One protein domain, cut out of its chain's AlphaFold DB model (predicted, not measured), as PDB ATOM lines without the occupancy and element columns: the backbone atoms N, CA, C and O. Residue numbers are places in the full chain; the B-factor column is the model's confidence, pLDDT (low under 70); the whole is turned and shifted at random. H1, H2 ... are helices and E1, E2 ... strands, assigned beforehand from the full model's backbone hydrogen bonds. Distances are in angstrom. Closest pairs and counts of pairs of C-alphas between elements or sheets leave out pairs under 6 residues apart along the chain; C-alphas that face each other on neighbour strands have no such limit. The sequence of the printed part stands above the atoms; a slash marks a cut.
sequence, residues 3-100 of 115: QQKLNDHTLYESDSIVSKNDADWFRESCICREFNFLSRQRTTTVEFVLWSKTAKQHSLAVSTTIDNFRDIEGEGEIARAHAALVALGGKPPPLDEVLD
ATOM      1  N   GLN A   3     353.241 266.807 541.265       95.69
ATOM      2  CA  GLN A   3     353.920 265.545 540.977       95.69
ATOM      3  C   GLN A   3     355.245 265.826 540.269       95.69
ATOM      4  O   GLN A   3     355.308 266.686 539.391       95.69
ATOM      5  N   GLN A   4     356.295 265.091 540.631       96.88
ATOM      6  CA  GLN A   4     357.597 265.176 539.975       96.88
ATOM      7  C   GLN A   4     358.270 263.805 539.889       96.88
ATOM      8  O   GLN A   4     358.163 262.970 540.788       96.88
ATOM      9  N   LYS A   5     359.007 263.587 538.801       97.50
ATOM     10  CA  LYS A   5     359.882 262.428 538.632       97.50
ATOM     11  C   LYS A   5     361.192 262.701 539.368       97.50
ATOM     12  O   LYS A   5     361.907 263.624 538.994       97.50
ATOM     13  N   LEU A   6     361.529 261.878 540.361       97.00
ATOM     14  CA  LEU A   6     362.847 261.948 541.007       97.00
ATOM     15  C   LEU A   6     363.899 261.166 540.214       97.00
ATOM     16  O   LEU A   6     365.040 261.597 540.081       97.00
ATOM     17  N   ASN A   7     363.511 260.008 539.676       97.50
ATOM     18  CA  ASN A   7     364.333 259.171 538.801       97.50
ATOM     19  C   ASN A   7     363.435 258.235 537.972       97.50
ATOM     20  O   ASN A   7     362.212 258.324 538.029       97.50
ATOM     21  N   ASP A   8     364.028 257.331 537.189       97.75
ATOM     22  CA  ASP A   8     363.291 256.417 536.306       97.75
ATOM     23  C   ASP A   8     362.274 255.517 537.023       97.75
ATOM     24  O   ASP A   8     361.336 255.046 536.385       97.75
ATOM     25  N   HIS A   9     362.401 255.307 538.329       97.38
ATOM     26  CA  HIS A   9     361.564 254.375 539.084       97.38
ATOM     27  C   HIS A   9     360.880 255.013 540.292       97.38
ATOM     28  O   HIS A   9     360.277 254.292 541.085       97.38
ATOM     29  N   THR A  10     360.982 256.334 540.456       97.75
ATOM     30  CA  THR A  10     360.491 257.020 541.655       97.75
ATOM     31  C   THR A  10     359.681 258.253 541.295       97.75
ATOM     32  O   THR A  10     360.195 259.183 540.665       97.75
ATOM     33  N   LEU A  11     358.421 258.263 541.730       98.12
ATOM     34  CA  LEU A  11     357.552 259.434 541.695       98.12
ATOM     35  C   LEU A  11     357.525 260.085 543.074       98.12
ATOM     36  O   LEU A  11     357.382 259.392 544.076       98.12
ATOM     37  N   TYR A  12     357.598 261.407 543.108       97.75
ATOM     38  CA  TYR A  12     357.297 262.197 544.289       97.75
ATOM     39  C   TYR A  12     356.002 262.970 544.069       97.75
ATOM     40  O   TYR A  12     355.839 263.651 543.053       97.75
ATOM     41  N   GLU A  13     355.099 262.890 545.035       96.25
ATOM     42  CA  GLU A  13     353.875 263.675 545.099       96.25
ATOM     43  C   GLU A  13     353.877 264.511 546.371       96.25
ATOM     44  O   GLU A  13     354.188 264.007 547.447       96.25
ATOM     45  N   SER A  14     353.481 265.775 546.276       95.19
ATOM     46  CA  SER A  14     353.276 266.617 547.454       95.19
ATOM     47  C   SER A  14     351.956 267.353 547.385       95.19
ATOM     48  O   SER A  14     351.543 267.854 546.334       95.19
ATOM     49  N   ASP A  15     351.305 267.454 548.532       93.69
ATOM     50  CA  ASP A  15     350.115 268.261 548.715       93.69
ATOM     51  C   ASP A  15     350.275 269.096 549.978       93.69
ATOM     52  O   ASP A  15     350.483 268.555 551.064       93.69
ATOM     53  N   SER A  16     350.224 270.416 549.827       90.19
ATOM     54  CA  SER A  16     350.314 271.352 550.939       90.19
ATOM     55  C   SER A  16     349.027 272.154 551.059       90.19
ATOM     56  O   SER A  16     348.439 272.605 550.075       90.19
ATOM     57  N   ILE A  17     348.586 272.331 552.299       86.31
ATOM     58  CA  ILE A  17     347.466 273.189 552.652       86.31
ATOM     59  C   ILE A  17     347.995 274.212 553.643       86.31
ATOM     60  O   ILE A  17     348.405 273.872 554.754       86.31
ATOM     61  N   VAL A  18     347.965 275.477 553.235       82.69
ATOM     62  CA  VAL A  18     348.286 276.608 554.103       82.69
ATOM     63  C   VAL A  18     346.975 277.251 554.528       82.69
ATOM     64  O   VAL A  18     346.234 277.783 553.706       82.69
ATOM     65  N   SER A  19     346.690 277.211 555.825       80.25
ATOM     66  CA  SER A  19     345.574 277.937 556.424       80.25
ATOM     67  C   SER A  19     346.109 279.096 557.252       80.25
ATOM     68  O   SER A  19     346.934 278.910 558.154       80.25
ATOM     69  N   LYS A  20     345.608 280.293 556.966       74.94
ATOM     70  CA  LYS A  20     345.863 281.493 557.752       74.94
ATOM     71  C   LYS A  20     344.606 281.808 558.553       74.94
ATOM     72  O   LYS A  20     343.539 281.911 557.961       74.94
ATOM     73  N   ASN A  21     344.738 281.969 559.867       71.75
ATOM     74  CA  ASN A  21     343.687 282.613 560.651       71.75
ATOM     75  C   ASN A  21     343.940 284.122 560.691       71.75
ATOM     76  O   ASN A  21     345.091 284.563 560.700       71.75
ATOM     77  N   ASP A  22     342.861 284.902 560.756       61.75
ATOM     78  CA  ASP A  22     342.897 286.367 560.643       61.75
ATOM     79  C   ASP A  22     343.724 287.072 561.731       61.75
ATOM     80  O   ASP A  22     344.078 288.236 561.567       61.75
ATOM     81  N   ALA A  23     344.069 286.384 562.824       65.25
ATOM     82  CA  ALA A  23     344.599 287.040 564.012       65.25
ATOM     83  C   ALA A  23     346.123 286.992 564.203       65.25
ATOM     84  O   ALA A  23     346.619 287.958 564.752       65.25
ATOM     85  N   ASP A  24     346.863 285.934 563.817       79.19
ATOM     86  CA  ASP A  24     348.343 285.872 564.008       79.19
ATOM     87  C   ASP A  24     348.983 284.502 563.742       79.19
ATOM     88  O   ASP A  24     350.205 284.389 563.587       79.19
ATOM     89  N   TRP A  25     348.163 283.453 563.761       79.38
ATOM     90  CA  TRP A  25     348.601 282.074 563.604       79.38
ATOM     91  C   TRP A  25     348.462 281.636 562.158       79.38
ATOM     92  O   TRP A  25     347.402 281.800 561.543       79.38
ATOM     93  N   PHE A  26     349.509 281.001 561.647       85.44
ATOM     94  CA  PHE A  26     349.420 280.259 560.408       85.44
ATOM     95  C   PHE A  26     349.768 278.808 560.659       85.44
ATOM     96  O   PHE A  26     350.642 278.465 561.459       85.44
ATOM     97  N   ARG A  27     349.059 277.968 559.925       85.12
ATOM     98  CA  ARG A  27     349.239 276.536 559.916       85.12
ATOM     99  C   ARG A  27     349.523 276.121 558.487       85.12
ATOM    100  O   ARG A  27     348.744 276.426 557.587       85.12
ATOM    101  N   GLU A  28     350.604 275.389 558.311       89.19
ATOM    102  CA  GLU A  28     350.906 274.674 557.084       89.19
ATOM    103  C   GLU A  28     350.879 273.180 557.388       89.19
ATOM    104  O   GLU A  28     351.357 272.716 558.424       89.19
ATOM    105  N   SER A  29     350.223 272.419 556.524       90.81
ATOM    106  CA  SER A  29     350.227 270.965 556.583       90.81
ATOM    107  C   SER A  29     350.646 270.449 555.218       90.81
ATOM    108  O   SER A  29     349.998 270.773 554.224       90.81
ATOM    109  N   CYS A  30     351.734 269.688 555.172       93.25
ATOM    110  CA  CYS A  30     352.276 269.104 553.955       93.25
ATOM    111  C   CYS A  30     352.218 267.580 554.053       93.25
ATOM    112  O   CYS A  30     352.576 267.006 555.081       93.25
ATOM    113  N   ILE A  31     351.749 266.928 552.996       95.25
ATOM    114  CA  ILE A  31     351.824 265.480 552.833       95.25
ATOM    115  C   ILE A  31     352.652 265.211 551.589       95.25
ATOM    116  O   ILE A  31     352.239 265.541 550.476       95.25
ATOM    117  N   CYS A  32     353.794 264.572 551.787       95.69
ATOM    118  CA  CYS A  32     354.708 264.154 550.739       95.69
ATOM    119  C   CYS A  32     354.671 262.632 550.629       95.69
ATOM    120  O   CYS A  32     354.701 261.934 551.643       95.69
ATOM    121  N   ARG A  33     354.601 262.108 549.408       96.12
ATOM    122  CA  ARG A  33     354.638 260.677 549.114       96.12
ATOM    123  C   ARG A  33     355.710 260.398 548.080       96.12
ATOM    124  O   ARG A  33     355.667 260.940 546.980       96.12
ATOM    125  N   GLU A  34     356.629 259.509 548.409       97.62
ATOM    126  CA  GLU A  34     357.585 258.946 547.463       97.62
ATOM    127  C   GLU A  34     357.177 257.522 547.123       97.62
ATOM    128  O   GLU A  34     357.167 256.652 547.989       97.62
ATOM    129  N   PHE A  35     356.852 257.281 545.857       97.19
ATOM    130  CA  PHE A  35     356.538 255.961 545.330       97.19
ATOM    131  C   PHE A  35     357.761 255.417 544.608       97.19
ATOM    132  O   PHE A  35     358.053 255.834 543.486       97.19
ATOM    133  N   ASN A  36     358.465 254.477 545.233       97.31
ATOM    134  CA  ASN A  36     359.568 253.761 544.610       97.31
ATOM    135  C   ASN A  36     359.052 252.432 544.049       97.31
ATOM    136  O   ASN A  36     358.815 251.464 544.773       97.31
ATOM    137  N   PHE A  37     358.879 252.384 542.730       96.31
ATOM    138  CA  PHE A  37     358.337 251.220 542.031       96.31
ATOM    139  C   PHE A  37     359.337 250.068 541.925       96.31
ATOM    140  O   PHE A  37     358.924 248.926 541.742       96.31
ATOM    141  N   LEU A  38     360.638 250.349 542.058       95.00
ATOM    142  CA  LEU A  38     361.671 249.318 542.054       95.00
ATOM    143  C   LEU A  38     361.708 248.568 543.391       95.00
ATOM    144  O   LEU A  38     361.738 247.340 543.395       95.00
ATOM    145  N   SER A  39     361.659 249.290 544.518       94.75
ATOM    146  CA  SER A  39     361.574 248.677 545.853       94.75
ATOM    147  C   SER A  39     360.149 248.296 546.262       94.75
ATOM    148  O   SER A  39     359.976 247.599 547.259       94.75
ATOM    149  N   ARG A  40     359.140 248.707 545.483       94.88
ATOM    150  CA  ARG A  40     357.705 248.487 545.736       94.88
ATOM    151  C   ARG A  40     357.263 249.067 547.080       94.88
ATOM    152  O   ARG A  40     356.550 248.421 547.848       94.88
ATOM    153  N   GLN A  41     357.722 250.280 547.367       95.44
ATOM    154  CA  GLN A  41     357.490 250.961 548.637       95.44
ATOM    155  C   GLN A  41     356.963 252.372 548.428       95.44
ATOM    156  O   GLN A  41     357.311 253.052 547.459       95.44
ATOM    157  N   ARG A  42     356.145 252.812 549.383       95.56
ATOM    158  CA  ARG A  42     355.728 254.198 549.542       95.56
ATOM    159  C   ARG A  42     356.312 254.748 550.836       95.56
ATOM    160  O   ARG A  42     356.015 254.218 551.903       95.56
ATOM    161  N   THR A  43     357.047 255.846 550.756       97.06
ATOM    162  CA  THR A  43     357.382 256.657 551.932       97.06
ATOM    163  C   THR A  43     356.393 257.806 552.015       97.06
ATOM    164  O   THR A  43     356.264 258.561 551.056       97.06
ATOM    165  N   THR A  44     355.682 257.943 553.132       96.19
ATOM    166  CA  THR A  44     354.802 259.089 553.386       96.19
ATOM    167  C   THR A  44     355.396 259.937 554.494       96.19
ATOM    168  O   THR A  44     355.601 259.442 555.599       96.19
ATOM    169  N   THR A  45     355.629 261.213 554.215       96.62
ATOM    170  CA  THR A  45     356.032 262.203 555.213       96.62
ATOM    171  C   THR A  45     354.896 263.197 555.394       96.62
ATOM    172  O   THR A  45     354.430 263.801 554.431       96.62
ATOM    173  N   VAL A  46     354.433 263.351 556.631       95.38
ATOM    174  CA  VAL A  46     353.446 264.356 557.024       95.38
ATOM    175  C   VAL A  46     354.148 265.389 557.884       95.38
ATOM    176  O   VAL A  46     354.655 265.066 558.958       95.38
ATOM    177  N   GLU A  47     354.147 266.630 557.422       94.19
ATOM    178  CA  GLU A  47     354.699 267.771 558.138       94.19
ATOM    179  C   GLU A  47     353.568 268.697 558.575       94.19
ATOM    180  O   GLU A  47     352.669 269.039 557.804       94.19
ATOM    181  N   PHE A  48     353.620 269.115 559.831       91.56
ATOM    182  CA  PHE A  48     352.727 270.105 560.400       91.56
ATOM    183  C   PHE A  48     353.563 271.228 560.992       91.56
ATOM    184  O   PHE A  48     354.322 271.017 561.940       91.56
ATOM    185  N   VAL A  49     353.388 272.428 560.450       90.31
ATOM    186  CA  VAL A  49     354.046 273.641 560.925       90.31
ATOM    187  C   VAL A  49     352.985 274.575 561.479       90.31
ATOM    188  O   VAL A  49     352.041 274.952 560.782       90.31
ATOM    189  N   LEU A  50     353.149 274.977 562.733       89.75
ATOM    190  CA  LEU A  50     352.378 276.048 563.352       89.75
ATOM    191  C   LEU A  50     353.334 277.181 563.692       89.75
ATOM    192  O   LEU A  50     354.287 276.968 564.436       89.75
ATOM    193  N   TRP A  51     353.071 278.385 563.195       88.00
ATOM    194  CA  TRP A  51     353.860 279.562 563.550       88.00
ATOM    195  C   TRP A  51     352.972 280.748 563.907       88.00
ATOM    196  O   TRP A  51     351.906 280.955 563.324       88.00
ATOM    197  N   SER A  52     353.424 281.519 564.893       86.81
ATOM    198  CA  SER A  52     352.813 282.779 565.306       86.81
ATOM    199  C   SER A  52     353.822 283.900 565.166       86.81
ATOM    200  O   SER A  52     354.913 283.852 565.746       86.81
ATOM    201  N   LYS A  53     353.434 284.942 564.432       82.38
ATOM    202  CA  LYS A  53     354.274 286.125 564.256       82.38
ATOM    203  C   LYS A  53     354.413 286.912 565.562       82.38
ATOM    204  O   LYS A  53     355.521 287.319 565.909       82.38
ATOM    205  N   THR A  54     353.319 287.077 566.302       85.19
ATOM    206  CA  THR A  54     353.297 287.836 567.562       85.19
ATOM    207  C   THR A  54     353.922 287.077 568.722       85.19
ATOM    208  O   THR A  54     354.715 287.655 569.462       85.19
ATOM    209  N   ALA A  55     353.652 285.774 568.858       84.25
ATOM    210  CA  ALA A  55     354.292 284.974 569.902       84.25
ATOM    211  C   ALA A  55     355.764 284.655 569.583       84.25
ATOM    212  O   ALA A  55     356.491 284.214 570.470       84.25
ATOM    213  N   LYS A  56     356.213 284.870 568.333       83.94
ATOM    214  CA  LYS A  56     357.540 284.475 567.820       83.94
ATOM    215  C   LYS A  56     357.853 282.999 568.085       83.94
ATOM    216  O   LYS A  56     358.987 282.628 568.378       83.94
ATOM    217  N   GLN A  57     356.827 282.162 567.998       83.25
ATOM    218  CA  GLN A  57     356.917 280.734 568.258       83.25
ATOM    219  C   GLN A  57     356.646 279.959 566.979       83.25
ATOM    220  O   GLN A  57     355.805 280.350 566.167       83.25
ATOM    221  N   HIS A  58     357.359 278.851 566.839       87.06
ATOM    222  CA  HIS A  58     357.108 277.842 565.829       87.06
ATOM    223  C   HIS A  58     357.050 276.477 566.510       87.06
ATOM    224  O   HIS A  58     357.772 276.218 567.471       87.06
ATOM    225  N   SER A  59     356.176 275.617 566.013       88.81
ATOM    226  CA  SER A  59     356.135 274.205 566.352       88.81
ATOM    227  C   SER A  59     356.125 273.419 565.055       88.81
ATOM    228  O   SER A  59     355.389 273.760 564.126       88.81
ATOM    229  N   LEU A  60     356.968 272.397 565.001       91.56
ATOM    230  CA  LEU A  60     357.071 271.471 563.890       91.56
ATOM    231  C   LEU A  60     356.784 270.075 564.431       91.56
ATOM    232  O   LEU A  60     357.439 269.622 565.370       91.56
ATOM    233  N   ALA A  61     355.830 269.393 563.815       93.12
ATOM    234  CA  ALA A  61     355.629 267.967 563.995       93.12
ATOM    235  C   ALA A  61     355.826 267.280 562.646       93.12
ATOM    236  O   ALA A  61     355.229 267.686 561.650       93.12
ATOM    237  N   VAL A  62     356.665 266.247 562.623       95.06
ATOM    238  CA  VAL A  62     356.929 265.435 561.432       95.06
ATOM    239  C   VAL A  62     356.661 263.982 561.774       95.06
ATOM    240  O   VAL A  62     357.092 263.496 562.820       95.06
ATOM    241  N   SER A  63     355.946 263.295 560.892       96.12
ATOM    242  CA  SER A  63     355.751 261.851 560.950       96.12
ATOM    243  C   SER A  63     356.125 261.247 559.608       96.12
ATOM    244  O   SER A  63     355.704 261.755 558.568       96.12
ATOM    245  N   THR A  64     356.887 260.158 559.633       96.44
ATOM    246  CA  THR A  64     357.282 259.429 558.429       96.44
ATOM    247  C   THR A  64     356.904 257.967 558.578       96.44
ATOM    248  O   THR A  64     357.239 257.330 559.576       96.44
ATOM    249  N   THR A  65     356.230 257.431 557.567       96.25
ATOM    250  CA  THR A  65     355.905 256.008 557.461       96.25
ATOM    251  C   THR A  65     356.450 255.447 556.158       96.25
ATOM    252  O   THR A  65     356.533 256.149 555.150       96.25
ATOM    253  N   ILE A  66     356.839 254.176 556.185       95.44
ATOM    254  CA  ILE A  66     357.271 253.432 555.003       95.44
ATOM    255  C   ILE A  66     356.383 252.201 554.913       95.44
ATOM    256  O   ILE A  66     356.420 251.346 555.796       95.44
ATOM    257  N   ASP A  67     355.609 252.122 553.839       93.38
ATOM    258  CA  ASP A  67     354.669 251.038 553.583       93.38
ATOM    259  C   ASP A  67     355.133 250.259 552.347       93.38
ATOM    260  O   ASP A  67     355.488 250.860 551.326       93.38
ATOM    261  N   ASN A  68     355.109 248.924 552.384       93.19
ATOM    262  CA  ASN A  68     355.243 248.161 551.143       93.19
ATOM    263  C   ASN A  68     353.923 248.240 550.376       93.19
ATOM    264  O   ASN A  68     352.851 248.200 550.970       93.19
ATOM    265  N   PHE A  69     353.980 248.263 549.048       92.31
ATOM    266  CA  PHE A  69     352.787 248.348 548.202       92.31
ATOM    267  C   PHE A  69     351.768 247.234 548.455       92.31
ATOM    268  O   PHE A  69     350.570 247.481 548.373       92.31
ATOM    269  N   ARG A  70     352.233 246.033 548.817       87.88
ATOM    270  CA  ARG A  70     351.364 244.899 549.174       87.88
ATOM    271  C   ARG A  70     350.554 245.120 550.460       87.88
ATOM    272  O   ARG A  70     349.547 244.454 550.651       87.88
ATOM    273  N   ASP A  71     351.033 246.002 551.340       85.69
ATOM    274  CA  ASP A  71     350.434 246.284 552.646       85.69
ATOM    275  C   ASP A  71     349.468 247.491 552.562       85.69
ATOM    276  O   ASP A  71     348.754 247.784 553.518       85.69
ATOM    277  N   ILE A  72     349.428 248.199 551.421       83.88
ATOM    278  CA  ILE A  72     348.561 249.362 551.195       83.88
ATOM    279  C   ILE A  72     347.185 248.898 550.707       83.88
ATOM    280  O   ILE A  72     347.057 248.249 549.667       83.88
ATOM    281  N   GLU A  73     346.131 249.302 551.414       70.06
ATOM    282  CA  GLU A  73     344.757 249.089 550.965       70.06
ATOM    283  C   GLU A  73     344.435 249.987 549.759       70.06
ATOM    284  O   GLU A  73     344.364 251.211 549.865       70.06
ATOM    285  N   GLY A  74     344.217 249.369 548.596       69.81
ATOM    286  CA  GLY A  74     343.795 250.061 547.378       69.81
ATOM    287  C   GLY A  74     344.915 250.246 546.353       69.81
ATOM    288  O   GLY A  74     345.533 251.303 546.247       69.81
ATOM    289  N   GLU A  75     345.076 249.253 545.478       84.56
ATOM    290  CA  GLU A  75     346.038 249.276 544.361       84.56
ATOM    291  C   GLU A  75     345.840 250.460 543.390       84.56
ATOM    292  O   GLU A  75     346.737 250.804 542.622       84.56
ATOM    293  N   GLY A  76     344.669 251.108 543.417       90.38
ATOM    294  CA  GLY A  76     344.350 252.244 542.556       90.38
ATOM    295  C   GLY A  76     345.253 253.462 542.775       90.38
ATOM    296  O   GLY A  76     345.528 254.174 541.814       90.38
ATOM    297  N   GLU A  77     345.733 253.714 543.999       90.94
ATOM    298  CA  GLU A  77     346.713 254.786 544.255       90.94
ATOM    299  C   GLU A  77     348.042 254.479 543.562       90.94
ATOM    300  O   GLU A  77     348.539 255.298 542.789       90.94
ATOM    301  N   ILE A  78     348.550 253.261 543.754       94.06
ATOM    302  CA  ILE A  78     349.807 252.789 543.165       94.06
ATOM    303  C   ILE A  78     349.724 252.809 541.633       94.06
ATOM    304  O   ILE A  78     350.652 253.272 540.974       94.06
ATOM    305  N   ALA A  79     348.600 252.373 541.054       95.00
ATOM    306  CA  ALA A  79     348.378 252.391 539.609       95.00
ATOM    307  C   ALA A  79     348.353 253.817 539.030       95.00
ATOM    308  O   ALA A  79     348.930 254.061 537.969       95.00
ATOM    309  N   ARG A  80     347.722 254.773 539.727       95.38
ATOM    310  CA  ARG A  80     347.720 256.186 539.310       95.38
ATOM    311  C   ARG A  80     349.120 256.789 539.369       95.38
ATOM    312  O   ARG A  80     349.536 257.423 538.403       95.38
ATOM    313  N   ALA A  81     349.847 256.556 540.460       95.50
ATOM    314  CA  ALA A  81     351.219 257.028 540.609       95.50
ATOM    315  C   ALA A  81     352.147 256.395 539.551       95.50
ATOM    316  O   ALA A  81     352.985 257.074 538.961       95.50
ATOM    317  N   HIS A  82     351.964 255.108 539.239       97.19
ATOM    318  CA  HIS A  82     352.719 254.417 538.188       97.19
ATOM    319  C   HIS A  82     352.499 255.070 536.822       97.19
ATOM    320  O   HIS A  82     353.461 255.445 536.149       97.19
ATOM    321  N   ALA A  83     351.235 255.288 536.449       97.19
ATOM    322  CA  ALA A  83     350.880 255.949 535.199       97.19
ATOM    323  C   ALA A  83     351.426 257.385 535.128       97.19
ATOM    324  O   ALA A  83     351.939 257.793 534.085       97.19
ATOM    325  N   ALA A  84     351.374 258.134 536.235       97.44
ATOM    326  CA  ALA A  84     351.939 259.479 536.319       97.44
ATOM    327  C   ALA A  84     353.461 259.477 536.105       97.44
ATOM    328  O   ALA A  84     353.979 260.292 535.342       97.44
ATOM    329  N   LEU A  85     354.186 258.523 536.701       98.06
ATOM    330  CA  LEU A  85     355.627 258.384 536.486       98.06
ATOM    331  C   LEU A  85     355.962 258.085 535.020       98.06
ATOM    332  O   LEU A  85     356.883 258.687 534.470       98.06
ATOM    333  N   VAL A  86     355.213 257.186 534.379       97.62
ATOM    334  CA  VAL A  86     355.382 256.876 532.949       97.62
ATOM    335  C   VAL A  86     355.118 258.116 532.091       97.62
ATOM    336  O   VAL A  86     355.906 258.413 531.193       97.62
ATOM    337  N   ALA A  87     354.068 258.885 532.392       97.75
ATOM    338  CA  ALA A  87     353.752 260.128 531.686       97.75
ATOM    339  C   ALA A  87     354.860 261.189 531.823       97.75
ATOM    340  O   ALA A  87     355.115 261.941 530.885       97.75
ATOM    341  N   LEU A  88     355.571 261.206 532.954       97.38
ATOM    342  CA  LEU A  88     356.747 262.052 533.194       97.38
ATOM    343  C   LEU A  88     358.048 261.481 532.587       97.38
ATOM    344  O   LEU A  88     359.142 261.970 532.879       97.38
ATOM    345  N   GLY A  89     357.966 260.437 531.756       97.75
ATOM    346  CA  GLY A  89     359.117 259.815 531.097       97.75
ATOM    347  C   GLY A  89     359.941 258.906 532.013       97.75
ATOM    348  O   GLY A  89     361.129 258.683 531.770       97.75
ATOM    349  N   GLY A  90     359.360 258.426 533.111       97.62
ATOM    350  CA  GLY A  90     359.927 257.350 533.917       97.62
ATOM    351  C   GLY A  90     359.820 255.989 533.225       97.62
ATOM    352  O   GLY A  90     359.098 255.809 532.246       97.62
ATOM    353  N   LYS A  91     360.563 255.019 533.751       97.69
ATOM    354  CA  LYS A  91     360.610 253.630 533.288       97.69
ATOM    355  C   LYS A  91     360.436 252.665 534.474       97.69
ATOM    356  O   LYS A  91     361.325 251.849 534.720       97.69
ATOM    357  N   PRO A  92     359.355 252.770 535.272       96.94
ATOM    358  CA  PRO A  92     359.120 251.828 536.365       96.94
ATOM    359  C   PRO A  92     358.948 250.397 535.829       96.94
ATOM    360  O   PRO A  92     358.560 250.227 534.667       96.94
ATOM    361  N   PRO A  93     359.179 249.365 536.661       96.06
ATOM    362  CA  PRO A  93     358.798 247.998 536.318       96.06
ATOM    363  C   PRO A  93     357.314 247.900 535.914       96.06
ATOM    364  O   PRO A  93     356.510 248.759 536.303       96.06
ATOM    365  N   PRO A  94     356.916 246.864 535.154       94.62
ATOM    366  CA  PRO A  94     355.517 246.635 534.811       94.62
ATOM    367  C   PRO A  94     354.619 246.623 536.053       94.62
ATOM    368  O   PRO A  94     354.972 246.040 537.078       94.62
ATOM    369  N   LEU A  95     353.435 247.234 535.960       91.19
ATOM    370  CA  LEU A  95     352.541 247.401 537.111       91.19
ATOM    371  C   LEU A  95     352.151 246.058 537.769       91.19
ATOM    372  O   LEU A  95     352.051 245.980 538.989       91.19
ATOM    373  N   ASP A  96     352.013 244.983 536.990       89.81
ATOM    374  CA  ASP A  96     351.741 243.634 537.512       89.81
ATOM    375  C   ASP A  96     352.871 243.077 538.394       89.81
ATOM    376  O   ASP A  96     352.615 242.297 539.312       89.81
ATOM    377  N   GLU A  97     354.123 243.447 538.108       89.00
ATOM    378  CA  GLU A  97     355.280 243.072 538.926       89.00
ATOM    379  C   GLU A  97     355.335 243.924 540.190       89.00
ATOM    380  O   GLU A  97     355.592 243.407 541.272       89.00
ATOM    381  N   VAL A  98     355.044 245.218 540.061       88.69
ATOM    382  CA  VAL A  98     354.970 246.170 541.175       88.69
ATOM    383  C   VAL A  98     353.925 245.746 542.212       88.69
ATOM    384  O   VAL A  98     354.207 245.780 543.407       88.69
ATOM    385  N   LEU A  99     352.737 245.335 541.760       87.31
ATOM    386  CA  LEU A  99     351.623 244.906 542.617       87.31
ATOM    387  C   LEU A  99     351.749 243.453 543.102       87.31
ATOM    388  O   LEU A  99     350.859 242.943 543.772       87.31
ATOM    389  N   ASP A 100     352.840 242.768 542.756       75.50
ATOM    390  CA  ASP A 100     353.161 241.417 543.224       75.50
ATOM    391  C   ASP A 100     352.105 240.334 542.919       75.50
ATOM    392  O   ASP A 100     352.119 239.240 543.485       75.50
TER     393      ASP A 100
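Overview. This is residues 3 to 100 of the 115 residues of an uncharacterized protein of Alphaproteobacteria bacterium (UniProt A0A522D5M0). A long, twisted sheet of five strands makes a rod-like ribbon, and near one end of it the helix H1 crosses one face, with the short helix H2 beside H1 at that end. The long strands E2 to E5 make the length, while E1 is a short edge strand at the end where H1 packs. The printed part has 98 residues, with five named strands and two named helices in the order E1 E2 E3 E4 E5 H1 H2 along the chain; the sheet, E1 - E2 - E3 - E4 - E5, is antiparallel and the class is mixed, helices and strands. It is loose, with a radius of gyration of the C-alphas of 16.8 A, and spans 53 by 26 by 19 A.

Arrangement. E1, residues 3 to 7, E2, 10 to 20, E3, 25 to 36, E4, 41 to 52, and E5, 57 to 68, form a meander, each strand the antiparallel neighbour of the one before. In the hairpin E1 and E2, N 4 and O 12 are 2.9 A apart; in E2 and E3, N 13 and O 33, 2.8 A; in E3 and E4, N 32 and O 45, 2.8 A; in E4 and E5, N 46 and O 63, 2.8 A, each within hydrogen-bond range. H1, residues 75 to 87, is on the sheet at a height of 9.8 A, two layers with the helix on one face. It lies over E3 and, only just, with 3 C-alphas on each, over E1 and E2, and runs across the strands, at 77 degrees to E3 on the local plane. The closest C-alphas of H1 and E2 are those of Leu 85 and Leu 11, 5.7 A apart. H2, residues 95 to 98, is not on the sheet; it is close to H1 but not clearly touching, the closest C-alphas being Ala 79 and Leu 95, 7.0 A. In H1 every O i to N i+4 pair is within hydrogen-bond range; H2 is too short for one.

Along the chain. E1 begins at C-alpha 3, (353.920, 265.545, 540.977). E2 is 32.7 A long, E3 35.8 A, E4 36.2 A, E5 36.8 A and H1 18.4 A. H2 ends at C-alpha 98, (354.970, 246.170, 541.175).

Size, cuts and confidence. The two C-alphas farthest apart, those of Thr 54 and Asp 96, are 53.5 A apart. The printed part has no cut and no long link. The mean pLDDT of the printed part is 91.0; residues 22 to 23 and residue 74 are under 70.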